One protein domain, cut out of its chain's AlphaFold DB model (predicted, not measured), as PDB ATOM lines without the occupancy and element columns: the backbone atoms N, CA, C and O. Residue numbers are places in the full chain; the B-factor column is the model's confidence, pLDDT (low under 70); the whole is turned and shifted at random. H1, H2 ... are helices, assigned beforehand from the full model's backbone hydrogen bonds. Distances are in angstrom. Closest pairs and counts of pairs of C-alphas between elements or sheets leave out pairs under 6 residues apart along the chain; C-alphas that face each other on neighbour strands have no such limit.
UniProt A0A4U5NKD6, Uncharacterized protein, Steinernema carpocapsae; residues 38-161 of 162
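Overview. This is residues 38 to 161 of the 162 residues of an uncharacterized protein of Steinernema carpocapsae (UniProt A0A4U5NKD6). Four helices lie lengthwise in an elongated bundle, with H3, the longest, and H2 running one way and H1 and H4 the other. A long loop, residues 92 to 109, leads back along the outside of the bundle from the end of H2 to the beginning of H3. The printed part has 124 residues with four named helices, in the order H1, H2, H3, H4, and no named strand; the class is all helix. The whole is compact, with a radius of gyration of the C-alphas of 14.8 A, and spans 45 by 27 by 20 A.

Along the chain. H3, residues 110 to 135, measures 37.8 A from first to last C-alpha. H2, residues 70 to 91, measures 31.4 A, and H1, residues 40 to 60, 29.8 A, beginning at C-alpha 40 (38.493, -7.342, 54.026). H4, residues 141 to 159, measures 26.8 A and ends at C-alpha 159 (17.823, -6.790, 28.193).

Arrangement. H3 touches H1, opposite ways at a shallow tilt of 20 degrees; their closest C-alphas, of Asp 47 and Leu 126, are 5.7 A apart. With residues 112 to 123 alone H3 touches H2, the same way at 15 degrees, closest at C-alphas Phe 80 and Phe 119, 7.5 A. H2 touches H4, opposite ways at a shallow tilt of 32 degrees, only just short of steep, closest at C-alphas Leu 81 and Cys 151, 6.0 A. H4 touches H1 with residues 143 to 150 alone, the same way at 8 degrees, closest at C-alphas Ala 45 and Gln 143, 5.5 A. H1 and H2 form a helical hairpin and touch through residues 55 to 59 and 70 to 77 alone, closest at C-alphas Ala 59 and Val 74, 5.1 A. H3 and H4 are near each other. In H1, H2, H3 and H4 every O i to N i+4 pair is within hydrogen-bond range.

Size, cuts and confidence. The two C-alphas farthest apart, of Asn 67 and Gly 137, are 46.1 A apart. The printed part has no cut. The link from H2 to H3 is long, H1 to H2 short and H3 to H4 tight. The mean pLDDT of the printed part is 88.9; residues 64, 100 to 101 and 161 are under 70.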
ATOM      1  N   PRO A  38      43.267  -5.246  56.725       87.50
ATOM      2  CA  PRO A  38      44.031  -5.519  55.505       87.50
ATOM      3  C   PRO A  38      43.421  -6.617  54.616       87.50
ATOM      4  O   PRO A  38      43.646  -6.632  53.407       87.50
ATOM      5  N   SER A  39      42.638  -7.526  55.199       87.00
ATOM      6  CA  SER A  39      42.081  -8.706  54.531       87.00
ATOM      7  C   SER A  39      40.684  -8.475  53.951       87.00
ATOM      8  O   SER A  39      40.361  -9.085  52.928       87.00
ATOM      9  N   PHE A  40      39.861  -7.584  54.521       86.69
ATOM     10  CA  PHE A  40      38.493  -7.342  54.026       86.69
ATOM     11  C   PHE A  40      38.397  -7.000  52.534       86.69
ATOM     12  O   PHE A  40      37.541  -7.592  51.869       86.69
ATOM     13  N   PRO A  41      39.261  -6.140  51.956       87.75
ATOM     14  CA  PRO A  41      39.208  -5.853  50.525       87.75
ATOM     15  C   PRO A  41      39.346  -7.127  49.680       87.75
ATOM     16  O   PRO A  41      38.651  -7.292  48.679       87.75
ATOM     17  N   SER A  42      40.204  -8.062  50.106       88.44
ATOM     18  CA  SER A  42      40.416  -9.336  49.413       88.44
ATOM     19  C   SER A  42      39.214 -10.275  49.534       88.44
ATOM     20  O   SER A  42      38.821 -10.901  48.551       88.44
ATOM     21  N   TRP A  43      38.577 -10.336  50.707       91.50
ATOM     22  CA  TRP A  43      37.409 -11.187  50.938       91.50
ATOM     23  C   TRP A  43      36.196 -10.694  50.155       91.50
ATOM     24  O   TRP A  43      35.527 -11.476  49.485       91.50
ATOM     25  N   ILE A  44      35.967  -9.381  50.160       93.12
ATOM     26  CA  ILE A  44      34.876  -8.742  49.419       93.12
ATOM     27  C   ILE A  44      35.115  -8.868  47.910       93.12
ATOM     28  O   ILE A  44      34.174  -9.141  47.163       93.12
ATOM     29  N   ALA A  45      36.365  -8.753  47.445       92.69
ATOM     30  CA  ALA A  45      36.713  -9.038  46.053       92.69
ATOM     31  C   ALA A  45      36.440 -10.505  45.682       92.69
ATOM     32  O   ALA A  45      35.833 -10.768  44.645       92.69
ATOM     33  N   ALA A  46      36.828 -11.460  46.533       93.50
ATOM     34  CA  ALA A  46      36.588 -12.882  46.300       93.50
ATOM     35  C   ALA A  46      35.087 -13.217  46.255       93.50
ATOM     36  O   ALA A  46      34.643 -13.974  45.390       93.50
ATOM     37  N   ASP A  47      34.284 -12.628  47.141       94.06
ATOM     38  CA  ASP A  47      32.832 -12.814  47.129       94.06
ATOM     39  C   ASP A  47      32.189 -12.164  45.898       94.06
ATOM     40  O   ASP A  47      31.347 -12.782  45.245       94.06
ATOM     41  N   SER A  48      32.665 -10.983  45.492       96.06
ATOM     42  CA  SER A  48      32.242 -10.326  44.248       96.06
ATOM     43  C   SER A  48      32.555 -11.176  43.011       96.06
ATOM     44  O   SER A  48      31.720 -11.304  42.113       96.06
ATOM     45  N   GLN A  49      33.728 -11.813  42.970       95.06
ATOM     46  CA  GLN A  49      34.112 -12.730  41.893       95.06
ATOM     47  C   GLN A  49      33.233 -13.983  41.866       95.06
ATOM     48  O   GLN A  49      32.807 -14.401  40.790       95.06
ATOM     49  N   ARG A  50      32.907 -14.560  43.029       96.88
ATOM     50  CA  ARG A  50      31.992 -15.711  43.121       96.88
ATOM     51  C   ARG A  50      30.596 -15.368  42.614       96.88
ATOM     52  O   ARG A  50      30.034 -16.143  41.848       96.88
ATOM     53  N   ILE A  51      30.065 -14.205  42.991       97.56
ATOM     54  CA  ILE A  51      28.771 -13.710  42.499       97.56
ATOM     55  C   ILE A  51      28.813 -13.513  40.981       97.56
ATOM     56  O   ILE A  51      27.937 -13.994  40.267       97.56
ATOM     57  N   THR A  52      29.866 -12.870  40.473       97.25
ATOM     58  CA  THR A  52      30.074 -12.648  39.034       97.25
ATOM     59  C   THR A  52      30.108 -13.969  38.259       97.25
ATOM     60  O   THR A  52      29.428 -14.126  37.245       97.25
ATOM     61  N   ALA A  53      30.878 -14.944  38.748       96.25
ATOM     62  CA  ALA A  53      30.982 -16.267  38.144       96.25
ATOM     63  C   ALA A  53      29.646 -17.020  38.185       96.25
ATOM     64  O   ALA A  53      29.255 -17.611  37.181       96.25
ATOM     65  N   PHE A  54      28.929 -16.955  39.310       96.31
ATOM     66  CA  PHE A  54      27.607 -17.553  39.463       96.31
ATOM     67  C   PHE A  54      26.613 -16.984  38.445       96.31
ATOM     68  O   PHE A  54      26.020 -17.742  37.680       96.31
ATOM     69  N   LEU A  55      26.480 -15.655  38.372       96.25
ATOM     70  CA  LEU A  55      25.536 -15.001  37.465       96.25
ATOM     71  C   LEU A  55      25.852 -15.344  36.002       96.25
ATOM     72  O   LEU A  55      24.957 -15.751  35.260       96.25
ATOM     73  N   ASN A  56      27.125 -15.265  35.597       94.56
ATOM     74  CA  ASN A  56      27.552 -15.672  34.254       94.56
ATOM     75  C   ASN A  56      27.263 -17.152  33.976       94.56
ATOM     76  O   ASN A  56      26.782 -17.488  32.893       94.56
ATOM     77  N   GLY A  57      27.532 -18.027  34.946       92.75
ATOM     78  CA  GLY A  57      27.266 -19.458  34.845       92.75
ATOM     79  C   GLY A  57      25.795 -19.736  34.567       92.75
ATOM     80  O   GLY A  57      25.482 -20.437  33.612       92.75
ATOM     81  N   VAL A  58      24.887 -19.119  35.324       92.06
ATOM     82  CA  VAL A  58      23.442 -19.299  35.123       92.06
ATOM     83  C   VAL A  58      22.976 -18.679  33.797       92.06
ATOM     84  O   VAL A  58      22.243 -19.315  33.038       92.06
ATOM     85  N   ALA A  59      23.424 -17.463  33.469       91.44
ATOM     86  CA  ALA A  59      22.962 -16.729  32.285       91.44
ATOM     87  C   ALA A  59      23.457 -17.303  30.953       91.44
ATOM     88  O   ALA A  59      22.800 -17.125  29.924       91.44
ATOM     89  N   TYR A  60      24.614 -17.971  30.950       88.12
ATOM     90  CA  TYR A  60      25.266 -18.465  29.736       88.12
ATOM     91  C   TYR A  60      25.426 -19.985  29.689       88.12
ATOM     92  O   TYR A  60      26.098 -20.490  28.785       88.12
ATOM     93  N   ASN A  61      24.790 -20.731  30.598       85.19
ATOM     94  CA  ASN A  61      24.751 -22.189  30.532       85.19
ATOM     95  C   ASN A  61      23.965 -22.673  29.297       85.19
ATOM     96  O   ASN A  61      22.770 -22.947  29.355       85.19
ATOM     97  N   ARG A  62      24.658 -22.828  28.163       73.31
ATOM     98  CA  ARG A  62      24.067 -23.324  26.908       73.31
ATOM     99  C   ARG A  62      23.642 -24.788  26.971       73.31
ATOM    100  O   ARG A  62      22.801 -25.192  26.178       73.31
ATOM    101  N   ASN A  63      24.192 -25.556  27.911       74.94
ATOM    102  CA  ASN A  63      23.771 -26.937  28.149       74.94
ATOM    103  C   ASN A  63      22.406 -26.988  28.854       74.94
ATOM    104  O   ASN A  63      21.787 -28.047  28.935       74.94
ATOM    105  N   GLY A  64      21.932 -25.835  29.341       66.81
ATOM    106  CA  GLY A  64      20.695 -25.704  30.077       66.81
ATOM    107  C   GLY A  64      20.768 -26.357  31.450       66.81
ATOM    108  O   GLY A  64      21.773 -26.927  31.883       66.81
ATOM    109  N   TYR A  65      19.651 -26.259  32.148       78.69
ATOM    110  CA  TYR A  65      19.428 -26.940  33.404       78.69
ATOM    111  C   TYR A  65      18.288 -27.927  33.198       78.69
ATOM    112  O   TYR A  65      17.304 -27.616  32.525       78.69
ATOM    113  N   LYS A  66      18.423 -29.143  33.733       76.75
ATOM    114  CA  LYS A  66      17.410 -30.185  33.547       76.75
ATOM    115  C   LYS A  66      16.048 -29.653  34.013       76.75
ATOM    116  O   LYS A  66      15.918 -29.239  35.160       76.75
ATOM    117  N   ASN A  67      15.058 -29.689  33.121       80.62
ATOM    118  CA  ASN A  67      13.692 -29.192  33.338       80.62
ATOM    119  C   ASN A  67      13.549 -27.664  33.508       80.62
ATOM    120  O   ASN A  67      12.505 -27.217  33.972       80.62
ATOM    121  N   CYS A  68      14.551 -26.864  33.134       85.38
ATOM    122  CA  CYS A  68      14.469 -25.401  33.172       85.38
ATOM    123  C   CYS A  68      14.951 -24.826  31.839       85.38
ATOM    124  O   CYS A  68      16.073 -25.105  31.400       85.38
ATOM    125  N   SER A  69      14.128 -24.010  31.179       87.50
ATOM    126  CA  SER A  69      14.527 -23.424  29.901       87.50
ATOM    127  C   SER A  69      15.603 -22.355  30.093       87.50
ATOM    128  O   SER A  69      15.639 -21.641  31.097       87.50
ATOM    129  N   GLN A  70      16.457 -22.177  29.082       87.69
ATOM    130  CA  GLN A  70      17.473 -21.126  29.130       87.69
ATOM    131  C   GLN A  70      16.859 -19.728  29.267       87.69
ATOM    132  O   GLN A  70      17.406 -18.872  29.959       87.69
ATOM    133  N   ARG A  71      15.690 -19.506  28.655       87.56
ATOM    134  CA  ARG A  71      14.954 -18.244  28.766       87.56
ATOM    135  C   ARG A  71      14.535 -17.959  30.207       87.56
ATOM    136  O   ARG A  71      14.649 -16.825  30.656       87.56
ATOM    137  N   GLU A  72      14.061 -18.967  30.927       88.25
ATOM    138  CA  GLU A  72      13.702 -18.831  32.340       88.25
ATOM    139  C   GLU A  72      14.932 -18.585  33.218       88.25
ATOM    140  O   GLU A  72      14.881 -17.730  34.092       88.25
ATOM    141  N   ASN A  73      16.067 -19.233  32.936       88.69
ATOM    142  CA  ASN A  73      17.314 -18.983  33.672       88.69
ATOM    143  C   ASN A  73      17.802 -17.539  33.501       88.69
ATOM    144  O   ASN A  73      18.239 -16.913  34.461       88.69
ATOM    145  N   VAL A  74      17.691 -16.986  32.291       90.38
ATOM    146  CA  VAL A  74      18.021 -15.579  32.028       90.38
ATOM    147  C   VAL A  74      17.081 -14.642  32.794       90.38
ATOM    148  O   VAL A  74      17.546 -13.665  33.380       90.38
ATOM    149  N   LYS A  75      15.779 -14.951  32.862       89.88
ATOM    150  CA  LYS A  75      14.825 -14.186  33.681       89.88
ATOM    151  C   LYS A  75      15.131 -14.286  35.179       89.88
ATOM    152  O   LYS A  75      15.037 -13.278  35.872       89.88
ATOM    153  N   LEU A  76      15.547 -15.457  35.664       91.19
ATOM    154  CA  LEU A  76      15.982 -15.644  37.047       91.19
ATOM    155  C   LEU A  76      17.230 -14.811  37.365       91.19
ATOM    156  O   LEU A  76      17.263 -14.115  38.372       91.19
ATOM    157  N   VAL A  77      18.243 -14.834  36.495       93.19
ATOM    158  CA  VAL A  77      19.442 -13.995  36.662       93.19
ATOM    159  C   VAL A  77      19.077 -12.523  36.684       93.19
ATOM    160  O   VAL A  77      19.642 -11.764  37.464       93.19
ATOM    161  N   ARG A  78      18.121 -12.114  35.849       92.12
ATOM    162  CA  ARG A  78      17.614 -10.750  35.878       92.12
ATOM    163  C   ARG A  78      17.070 -10.404  37.262       92.12
ATOM    164  O   ARG A  78      17.514  -9.404  37.807       92.12
ATOM    165  N   GLU A  79      16.210 -11.243  37.849       91.00
ATOM    166  CA  GLU A  79      15.700 -11.080  39.227       91.00
ATOM    167  C   GLU A  79      16.846 -10.936  40.243       91.00
ATOM    168  O   GLU A  79      16.863  -9.993  41.031       91.00
ATOM    169  N   PHE A  80      17.865 -11.795  40.164       94.44
ATOM    170  CA  PHE A  80      19.050 -11.702  41.024       94.44
ATOM    171  C   PHE A  80      19.800 -10.374  40.866       94.44
ATOM    172  O   PHE A  80      20.241  -9.780  41.851       94.44
ATOM    173  N   LEU A  81      19.931  -9.877  39.633       93.81
ATOM    174  CA  LEU A  81      20.559  -8.587  39.359       93.81
ATOM    175  C   LEU A  81      19.768  -7.433  39.981       93.81
ATOM    176  O   LEU A  81      20.397  -6.528  40.519       93.81
ATOM    177  N   TYR A  82      18.430  -7.462  39.974       90.44
ATOM    178  CA  TYR A  82      17.626  -6.439  40.658       90.44
ATOM    179  C   TYR A  82      17.940  -6.373  42.149       90.44
ATOM    180  O   TYR A  82      18.224  -5.294  42.674       90.44
ATOM    181  N   GLU A  83      17.894  -7.523  42.824       90.50
ATOM    182  CA  GLU A  83      18.149  -7.608  44.261       90.50
ATOM    183  C   GLU A  83      19.558  -7.109  44.597       90.50
ATOM    184  O   GLU A  83      19.740  -6.288  45.500       90.50
ATOM    185  N   LEU A  84      20.554  -7.541  43.821       94.94
ATOM    186  CA  LEU A  84      21.943  -7.158  44.041       94.94
ATOM    187  C   LEU A  84      22.205  -5.681  43.739       94.94
ATOM    188  O   LEU A  84      22.907  -5.024  44.502       94.94
ATOM    189  N   ILE A  85      21.640  -5.136  42.659       94.12
ATOM    190  CA  ILE A  85      21.778  -3.717  42.303       94.12
ATOM    191  C   ILE A  85      21.186  -2.837  43.400       94.12
ATOM    192  O   ILE A  85      21.817  -1.850  43.772       94.12
ATOM    193  N   LEU A  86      20.017  -3.193  43.938       91.56
ATOM    194  CA  LEU A  86      19.397  -2.472  45.048       91.56
ATOM    195  C   LEU A  86      20.266  -2.510  46.306       91.56
ATOM    196  O   LEU A  86      20.526  -1.466  46.902       91.56
ATOM    197  N   TYR A  87      20.758  -3.696  46.673       93.06
ATOM    198  CA  TYR A  87      21.665  -3.860  47.806       93.06
ATOM    199  C   TYR A  87      22.938  -3.010  47.646       93.06
ATOM    200  O   TYR A  87      23.320  -2.273  48.551       93.06
ATOM    201  N   LEU A  88      23.588  -3.075  46.482       95.00
ATOM    202  CA  LEU A  88      24.826  -2.342  46.219       95.00
ATOM    203  C   LEU A  88      24.602  -0.832  46.141       95.00
ATOM    204  O   LEU A  88      25.426  -0.080  46.651       95.00
ATOM    205  N   ALA A  89      23.501  -0.386  45.535       93.81
ATOM    206  CA  ALA A  89      23.163   1.030  45.450       93.81
ATOM    207  C   ALA A  89      22.975   1.649  46.839       93.81
ATOM    208  O   ALA A  89      23.514   2.723  47.088       93.81
ATOM    209  N   ASP A  90      22.303   0.944  47.754       93.06
ATOM    210  CA  ASP A  90      22.194   1.346  49.162       93.06
ATOM    211  C   ASP A  90      23.583   1.495  49.806       93.06
ATOM    212  O   ASP A  90      23.906   2.542  50.368       93.06
ATOM    213  N   LYS A  91      24.460   0.492  49.652       91.44
ATOM    214  CA  LYS A  91      25.806   0.515  50.264       91.44
ATOM    215  C   LYS A  91      26.758   1.539  49.656       91.44
ATOM    216  O   LYS A  91      27.666   1.999  50.346       91.44
ATOM    217  N   LEU A  92      26.553   1.891  48.392       93.44
ATOM    218  CA  LEU A  92      27.345   2.871  47.652       93.44
ATOM    219  C   LEU A  92      26.714   4.271  47.643       93.44
ATOM    220  O   LEU A  92      27.275   5.169  47.022       93.44
ATOM    221  N   MET A  93      25.570   4.466  48.311       93.25
ATOM    222  CA  MET A  93      24.813   5.726  48.314       93.25
ATOM    223  C   MET A  93      24.448   6.221  46.900       93.25
ATOM    224  O   MET A  93      24.435   7.419  46.620       93.25
ATOM    225  N   ILE A  94      24.147   5.294  45.989       90.69
ATOM    226  CA  ILE A  94      23.732   5.607  44.619       90.69
ATOM    227  C   ILE A  94      22.230   5.882  44.614       90.69
ATOM    228  O   ILE A  94      21.415   4.994  44.868       90.69
ATOM    229  N   ALA A  95      21.853   7.115  44.279       88.44
ATOM    230  CA  ALA A  95      20.455   7.489  44.113       88.44
ATOM    231  C   ALA A  95      19.865   6.888  42.828       88.44
ATOM    232  O   ALA A  95      20.512   6.889  41.782       88.44
ATOM    233  N   ASN A  96      18.606   6.444  42.901       82.56
ATOM    234  CA  ASN A  96      17.807   5.987  41.758       82.56
ATOM    235  C   ASN A  96      18.523   4.947  40.872       82.56
ATOM    236  O   ASN A  96      18.762   5.209  39.689       82.56
ATOM    237  N   PRO A  97      18.879   3.765  41.411       83.62
ATOM    238  CA  PRO A  97      19.503   2.729  40.602       83.62
ATOM    239  C   PRO A  97      18.600   2.351  39.426       83.62
ATOM    240  O   PRO A  97      17.387   2.201  39.577       83.62
ATOM    241  N   ARG A  98      19.198   2.172  38.245       75.19
ATOM    242  CA  ARG A  98      18.460   1.713  37.068       75.19
ATOM    243  C   ARG A  98      18.036   0.264  37.284       75.19
ATOM    244  O   ARG A  98      18.884  -0.624  37.383       75.19
ATOM    245  N   LEU A  99      16.729   0.057  37.337       76.75
ATOM    246  CA  LEU A  99      16.078  -1.243  37.425       76.75
ATOM    247  C   LEU A  99      15.161  -1.397  36.209       76.75
ATOM    248  O   LEU A  99      14.521  -0.415  35.819       76.75
ATOM    249  N   PRO A 100      15.099  -2.576  35.580       66.19
ATOM    250  CA  PRO A 100      14.143  -2.778  34.509       66.19
ATOM    251  C   PRO A 100      12.689  -2.761  35.020       66.19
ATOM    252  O   PRO A 100      12.401  -2.843  36.211       66.19
ATOM    253  N   THR A 101      11.744  -2.549  34.112       66.81
ATOM    254  CA  THR A 101      10.324  -2.331  34.446       66.81
ATOM    255  C   THR A 101       9.479  -3.598  34.376       66.81
ATOM    256  O   THR A 101       8.280  -3.558  34.643       66.81
ATOM    257  N   ASP A 102      10.083  -4.714  33.980       70.94
ATOM    258  CA  ASP A 102       9.351  -5.943  33.712       70.94
ATOM    259  C   ASP A 102       8.916  -6.651  34.997       70.94
ATOM    260  O   ASP A 102       9.491  -6.487  36.074       70.94
ATOM    261  N   GLN A 103       7.883  -7.480  34.862       72.25
ATOM    262  CA  GLN A 103       7.332  -8.260  35.961       72.25
ATOM    263  C   GLN A 103       8.387  -9.200  36.565       72.25
ATOM    264  O   GLN A 103       9.143  -9.851  35.835       72.25
ATOM    265  N   ARG A 104       8.386  -9.304  37.901       75.44
ATOM    266  CA  ARG A 104       9.264 -10.218  38.645       75.44
ATOM    267  C   ARG A 104       9.145 -11.647  38.137       75.44
ATOM    268  O   ARG A 104       8.046 -12.137  37.841       75.44
ATOM    269  N   PHE A 105      10.285 -12.319  38.055       82.62
ATOM    270  CA  PHE A 105      10.320 -13.701  37.609       82.62
ATOM    271  C   PHE A 105       9.850 -14.635  38.728       82.62
ATOM    272  O   PHE A 105      10.351 -14.590  39.848       82.62
ATOM    273  N   HIS A 106       8.888 -15.499  38.412       81.81
ATOM    274  CA  HIS A 106       8.439 -16.547  39.322       81.81
ATOM    275  C   HIS A 106       9.215 -17.819  39.011       81.81
ATOM    276  O   HIS A 106       9.312 -18.202  37.849       81.81
ATOM    277  N   ILE A 107       9.753 -18.467  40.043       84.06
ATOM    278  CA  ILE A 107      10.476 -19.729  39.895       84.06
ATOM    279  C   ILE A 107       9.519 -20.806  39.377       84.06
ATOM    280  O   ILE A 107       8.443 -21.014  39.935       84.06
ATOM    281  N   THR A 108       9.923 -21.487  38.307       83.56
ATOM    282  CA  THR A 108       9.101 -22.480  37.604       83.56
ATOM    283  C   THR A 108       9.659 -23.897  37.682       83.56
ATOM    284  O   THR A 108       8.949 -24.842  37.341       83.56
ATOM    285  N   CYS A 109      10.901 -24.083  38.147       85.62
ATOM    286  CA  CYS A 109      11.513 -25.406  38.251       85.62
ATOM    287  C   CYS A 109      12.298 -25.612  39.568       85.62
ATOM    288  O   CYS A 109      12.847 -24.657  40.122       85.62
ATOM    289  N   PRO A 110      12.443 -26.866  40.051       86.12
ATOM    290  CA  PRO A 110      13.161 -27.164  41.295       86.12
ATOM    291  C   PRO A 110      14.608 -26.663  41.331       86.12
ATOM    292  O   PRO A 110      15.080 -26.216  42.370       86.12
ATOM    293  N   LEU A 111      15.322 -26.695  40.201       87.56
ATOM    294  CA  LEU A 111      16.716 -26.253  40.189       87.56
ATOM    295  C   LEU A 111      16.854 -24.735  40.363       87.56
ATOM    296  O   LEU A 111      17.836 -24.267  40.923       87.56
ATOM    297  N   GLN A 112      15.875 -23.948  39.928       89.62
ATOM    298  CA  GLN A 112      15.898 -22.501  40.136       89.62
ATOM    299  C   GLN A 112      15.777 -22.131  41.621       89.62
ATOM    300  O   GLN A 112      16.368 -21.134  42.029       89.62
ATOM    301  N   HIS A 113      15.100 -22.948  42.438       89.50
ATOM    302  CA  HIS A 113      15.128 -22.788  43.897       89.50
ATOM    303  C   HIS A 113      16.534 -23.002  44.460       89.50
ATOM    304  O   HIS A 113      17.007 -22.198  45.259       89.50
ATOM    305  N   GLU A 114      17.236 -24.038  44.000       90.94
ATOM    306  CA  GLU A 114      18.625 -24.287  44.400       90.94
ATOM    307  C   GLU A 114      19.541 -23.122  43.988       90.94
ATOM    308  O   GLU A 114      20.319 -22.617  44.796       90.94
ATOM    309  N   LEU A 115      19.397 -22.621  42.757       91.94
ATOM    310  CA  LEU A 115      20.133 -21.446  42.286       91.94
ATOM    311  C   LEU A 115      19.825 -20.200  43.128       91.94
ATOM    312  O   LEU A 115      20.740 -19.447  43.457       91.94
ATOM    313  N   GLN A 116      18.566 -19.990  43.521       92.19
ATOM    314  CA  GLN A 116      18.186 -18.886  44.404       92.19
ATOM    315  C   GLN A 116      18.855 -19.005  45.776       92.19
ATOM    316  O   GLN A 116      19.424 -18.025  46.257       92.19
ATOM    317  N   HIS A 117      18.858 -20.191  46.388       92.00
ATOM    318  CA  HIS A 117      19.540 -20.411  47.664       92.00
ATOM    319  C   HIS A 117      21.052 -20.180  47.566       92.00
ATOM    320  O   HIS A 117      21.641 -19.536  48.439       92.00
ATOM    321  N   GLN A 118      21.688 -20.648  46.490       93.69
ATOM    322  CA  GLN A 118      23.111 -20.402  46.246       93.69
ATOM    323  C   GLN A 118      23.406 -18.908  46.092       93.69
ATOM    324  O   GLN A 118      24.331 -18.397  46.726       93.69
ATOM    325  N   PHE A 119      22.593 -18.196  45.312       95.44
ATOM    326  CA  PHE A 119      22.710 -16.752  45.148       95.44
ATOM    327  C   PHE A 119      22.567 -16.011  46.486       95.44
ATOM    328  O   PHE A 119      23.437 -15.220  46.851       95.44
ATOM    329  N   GLN A 120      21.528 -16.321  47.265       93.69
ATOM    330  CA  GLN A 120      21.292 -15.717  48.580       93.69
ATOM    331  C   GLN A 120      22.449 -15.971  49.553       93.69
ATOM    332  O   GLN A 120      22.843 -15.065  50.289       93.69
ATOM    333  N   SER A 121      23.038 -17.171  49.537       92.94
ATOM    334  CA  SER A 121      24.219 -17.498  50.347       92.94
ATOM    335  C   SER A 121      25.426 -16.627  49.977       92.94
ATOM    336  O   SER A 121      26.109 -16.095  50.858       92.94
ATOM    337  N   LEU A 122      25.659 -16.408  48.678       94.12
ATOM    338  CA  LEU A 122      26.732 -15.538  48.195       94.12
ATOM    339  C   LEU A 122      26.515 -14.073  48.601       94.12
ATOM    340  O   LEU A 122      27.436 -13.442  49.121       94.12
ATOM    341  N   VAL A 123      25.301 -13.545  48.419       94.06
ATOM    342  CA  VAL A 123      24.957 -12.162  48.797       94.06
ATOM    343  C   VAL A 123      25.034 -11.966  50.311       94.06
ATOM    344  O   VAL A 123      25.556 -10.953  50.775       94.06
ATOM    345  N   THR A 124      24.592 -12.949  51.097       91.81
ATOM    346  CA  THR A 124      24.690 -12.911  52.564       91.81
ATOM    347  C   THR A 124      26.144 -12.824  53.012       91.81
ATOM    348  O   THR A 124      26.478 -12.001  53.861       91.81
ATOM    349  N   ARG A 125      27.034 -13.620  52.407       90.88
ATOM    350  CA  ARG A 125      28.466 -13.591  52.727       90.88
ATOM    351  C   ARG A 125      29.107 -12.244  52.393       90.88
ATOM    352  O   ARG A 125      29.791 -11.678  53.243       90.88
ATOM    353  N   LEU A 126      28.817 -11.709  51.204       93.56
ATOM    354  CA  LEU A 126      29.256 -10.371  50.804       93.56
ATOM    355  C   LEU A 126      28.771  -9.313  51.806       93.56
ATOM    356  O   LEU A 126      29.546  -8.448  52.209       93.56
ATOM    357  N   SER A 127      27.505  -9.400  52.220       90.81
ATOM    358  CA  SER A 127      26.880  -8.467  53.161       90.81
ATOM    359  C   SER A 127      27.523  -8.494  54.541       90.81
ATOM    360  O   SER A 127      27.836  -7.440  55.090       90.81
ATOM    361  N   ILE A 128      27.813  -9.685  55.066       87.81
ATOM    362  CA  ILE A 128      28.521  -9.844  56.341       87.81
ATOM    363  C   ILE A 128      29.927  -9.238  56.247       87.81
ATOM    364  O   ILE A 128      30.280  -8.385  57.060       87.81
ATOM    365  N   ASN A 129      30.711  -9.622  55.236       87.62
ATOM    366  CA  ASN A 129      32.088  -9.146  55.082       87.62
ATOM    367  C   ASN A 129      32.154  -7.626  54.885       87.62
ATOM    368  O   ASN A 129      32.990  -6.958  55.493       87.62
ATOM    369  N   TYR A 130      31.243  -7.066  54.085       90.25
ATOM    370  CA  TYR A 130      31.140  -5.621  53.909       90.25
ATOM    371  C   TYR A 130      30.686  -4.910  55.184       90.25
ATOM    372  O   TYR A 130      31.278  -3.900  55.549       90.25
ATOM    373  N   GLY A 131      29.671  -5.428  55.880       89.12
ATOM    374  CA  GLY A 131      29.159  -4.835  57.115       89.12
ATOM    375  C   GLY A 131      30.233  -4.733  58.197       89.12
ATOM    376  O   GLY A 131      30.366  -3.687  58.830       89.12
ATOM    377  N   ILE A 132      31.050  -5.777  58.361       87.31
ATOM    378  CA  ILE A 132      32.176  -5.744  59.301       87.31
ATOM    379  C   ILE A 132      33.234  -4.739  58.828       87.31
ATOM    380  O   ILE A 132      33.634  -3.874  59.604       87.31
ATOM    381  N   SER A 133      33.633  -4.794  57.551       89.19
ATOM    382  CA  SER A 133      34.593  -3.845  56.970       89.19
ATOM    383  C   SER A 133      34.167  -2.388  57.179       89.19
ATOM    384  O   SER A 133      34.980  -1.565  57.590       89.19
ATOM    385  N   PHE A 134      32.893  -2.078  56.931       88.81
ATOM    386  CA  PHE A 134      32.313  -0.749  57.100       88.81
ATOM    387  C   PHE A 134      32.339  -0.299  58.564       88.81
ATOM    388  O   PHE A 134      32.829   0.788  58.856       88.81
ATOM    389  N   ASN A 135      31.885  -1.151  59.489       89.06
ATOM    390  CA  ASN A 135      31.883  -0.843  60.924       89.06
ATOM    391  C   ASN A 135      33.297  -0.631  61.486       89.06
ATOM    392  O   ASN A 135      33.478   0.134  62.428       89.06
ATOM    393  N   CYS A 136      34.295  -1.289  60.897       89.06
ATOM    394  CA  CYS A 136      35.702  -1.142  61.254       89.06
ATOM    395  C   CYS A 136      36.417   0.006  60.515       89.06
ATOM    396  O   CYS A 136      37.599   0.233  60.757       89.06
ATOM    397  N   GLY A 137      35.742   0.720  59.605       89.62
ATOM    398  CA  GLY A 137      36.342   1.800  58.813       89.62
ATOM    399  C   GLY A 137      37.348   1.333  57.752       89.62
ATOM    400  O   GLY A 137      38.148   2.136  57.274       89.62
ATOM    401  N   CYS A 138      37.336   0.052  57.372       90.06
ATOM    402  CA  CYS A 138      38.258  -0.491  56.379       90.06
ATOM    403  C   CYS A 138      37.718  -0.261  54.948       90.06
ATOM    404  O   CYS A 138      36.522  -0.457  54.693       90.06
ATOM    405  N   PRO A 139      38.573   0.116  53.980       87.81
ATOM    406  CA  PRO A 139      38.138   0.489  52.636       87.81
ATOM    407  C   PRO A 139      37.650  -0.723  51.828       87.81
ATOM    408  O   PRO A 139      38.433  -1.596  51.477       87.81
ATOM    409  N   ALA A 140      36.364  -0.741  51.472       88.31
ATOM    410  CA  ALA A 140      35.751  -1.817  50.675       88.31
ATOM    411  C   ALA A 140      34.890  -1.332  49.493       88.31
ATOM    412  O   ALA A 140      34.358  -2.132  48.718       88.31
ATOM    413  N   GLN A 141      34.726  -0.014  49.351       90.25
ATOM    414  CA  GLN A 141      33.916   0.578  48.287       90.25
ATOM    415  C   GLN A 141      34.392   0.206  46.873       90.25
ATOM    416  O   GLN A 141      33.532  -0.129  46.061       90.25
ATOM    417  N   PRO A 142      35.704   0.185  46.541       94.00
ATOM    418  CA  PRO A 142      36.145  -0.140  45.179       94.00
ATOM    419  C   PRO A 142      35.658  -1.509  44.684       94.00
ATOM    420  O   PRO A 142      35.287  -1.664  43.517       94.00
ATOM    421  N   GLN A 143      35.615  -2.500  45.575       93.94
ATOM    422  CA  GLN A 143      35.153  -3.849  45.268       93.94
ATOM    423  C   GLN A 143      33.645  -3.863  44.991       93.94
ATOM    424  O   GLN A 143      33.215  -4.433  43.987       93.94
ATOM    425  N   LEU A 144      32.851  -3.177  45.821       95.06
ATOM    426  CA  LEU A 144      31.408  -3.055  45.599       95.06
ATOM    427  C   LEU A 144      31.081  -2.266  44.326       95.06
ATOM    428  O   LEU A 144      30.192  -2.671  43.579       95.06
ATOM    429  N   THR A 145      31.812  -1.188  44.035       96.00
ATOM    430  CA  THR A 145      31.643  -0.404  42.801       96.00
ATOM    431  C   THR A 145      31.931  -1.249  41.564       96.00
ATOM    432  O   THR A 145      31.185  -1.197  40.588       96.00
ATOM    433  N   THR A 146      32.976  -2.080  41.616       96.44
ATOM    434  CA  THR A 146      33.302  -3.016  40.532       96.44
ATOM    435  C   THR A 146      32.162  -4.011  40.308       96.44
ATOM    436  O   THR A 146      31.725  -4.209  39.173       96.44
ATOM    437  N   LEU A 147      31.626  -4.592  41.388       97.31
ATOM    438  CA  LEU A 147      30.492  -5.509  41.304       97.31
ATOM    439  C   LEU A 147      29.230  -4.812  40.771       97.31
ATOM    440  O   LEU A 147      28.527  -5.378  39.937       97.31
ATOM    441  N   TYR A 148      28.964  -3.574  41.190       96.38
ATOM    442  CA  TYR A 148      27.833  -2.783  40.705       96.38
ATOM    443  C   TYR A 148      27.926  -2.532  39.195       96.38
ATOM    444  O   TYR A 148      26.958  -2.765  38.466       96.38
ATOM    445  N   GLY A 149      29.104  -2.128  38.706       95.62
ATOM    446  CA  GLY A 149      29.359  -1.927  37.277       95.62
ATOM    447  C   GLY A 149      29.178  -3.207  36.457       95.62
ATOM    448  O   GLY A 149      28.576  -3.173  35.379       95.62
ATOM    449  N   PHE A 150      29.618  -4.351  36.992       96.94
ATOM    450  CA  PHE A 150      29.336  -5.655  36.391       96.94
ATOM    451  C   PHE A 150      27.827  -5.920  36.304       96.94
ATOM    452  O   PHE A 150      27.336  -6.258  35.227       96.94
ATOM    453  N   CYS A 151      27.084  -5.719  37.396       95.62
ATOM    454  CA  CYS A 151      25.642  -5.972  37.426       95.62
ATOM    455  C   CYS A 151      24.889  -5.122  36.396       95.62
ATOM    456  O   CYS A 151      24.060  -5.646  35.656       95.62
ATOM    457  N   GLN A 152      25.220  -3.833  36.292       93.88
ATOM    458  CA  GLN A 152      24.642  -2.924  35.294       93.88
ATOM    459  C   GLN A 152      24.955  -3.367  33.856       93.88
ATOM    460  O   GLN A 152      24.071  -3.391  32.994       93.88
ATOM    461  N   SER A 153      26.203  -3.764  33.598       94.00
ATOM    462  CA  SER A 153      26.639  -4.238  32.278       94.00
ATOM    463  C   SER A 153      25.929  -5.533  31.885       94.00
ATOM    464  O   SER A 153      25.448  -5.672  30.761       94.00
ATOM    465  N   MET A 154      25.817  -6.472  32.826       94.19
ATOM    466  CA  MET A 154      25.145  -7.746  32.608       94.19
ATOM    467  C   MET A 154      23.644  -7.568  32.377       94.19
ATOM    468  O   MET A 154      23.097  -8.173  31.460       94.19
ATOM    469  N   LEU A 155      22.995  -6.709  33.165       91.75
ATOM    470  CA  LEU A 155      21.579  -6.392  33.005       91.75
ATOM    471  C   LEU A 155      21.298  -5.811  31.617       91.75
ATOM    472  O   LEU A 155      20.407  -6.283  30.919       91.75
ATOM    473  N   THR A 156      22.136  -4.869  31.177       89.75
ATOM    474  CA  THR A 156      22.065  -4.289  29.828       89.75
ATOM    475  C   THR A 156      22.246  -5.356  28.744       89.75
ATOM    476  O   THR A 156      21.520  -5.367  27.753       89.75
ATOM    477  N   ALA A 157      23.189  -6.284  28.932       90.50
ATOM    478  CA  ALA A 157      23.442  -7.367  27.984       90.50
ATOM    479  C   ALA A 157      22.297  -8.392  27.911       90.50
ATOM    480  O   ALA A 157      22.079  -8.980  26.853       90.50
ATOM    481  N   ILE A 158      21.587  -8.626  29.018       88.25
ATOM    482  CA  ILE A 158      20.411  -9.500  29.065       88.25
ATOM    483  C   ILE A 158      19.207  -8.816  28.412       88.25
ATOM    484  O   ILE A 158      18.546  -9.436  27.582       88.25
ATOM    485  N   ASP A 159      18.958  -7.547  28.733       83.12
ATOM    486  CA  ASP A 159      17.823  -6.790  28.193       83.12
ATOM    487  C   ASP A 159      17.961  -6.552  26.681       83.12
ATOM    488  O   ASP A 159      16.980  -6.640  25.953       83.12
ATOM    489  N   GLY A 160      19.180  -6.336  26.173       74.62
ATOM    490  CA  GLY A 160      19.436  -6.199  24.733       74.62
ATOM    491  C   GLY A 160      19.286  -7.493  23.917       74.62
ATOM    492  O   GLY A 160      19.427  -7.457  22.697       74.62
ATOM    493  N   ARG A 161      19.044  -8.638  24.566       58.06
ATOM    494  CA  ARG A 161      18.808  -9.943  23.917       58.06
ATOM    495  C   ARG A 161      17.337 -10.379  23.944       58.06
ATOM    496  O   ARG A 161      17.051 -11.460  23.427       58.06
TER     497      ARG A 161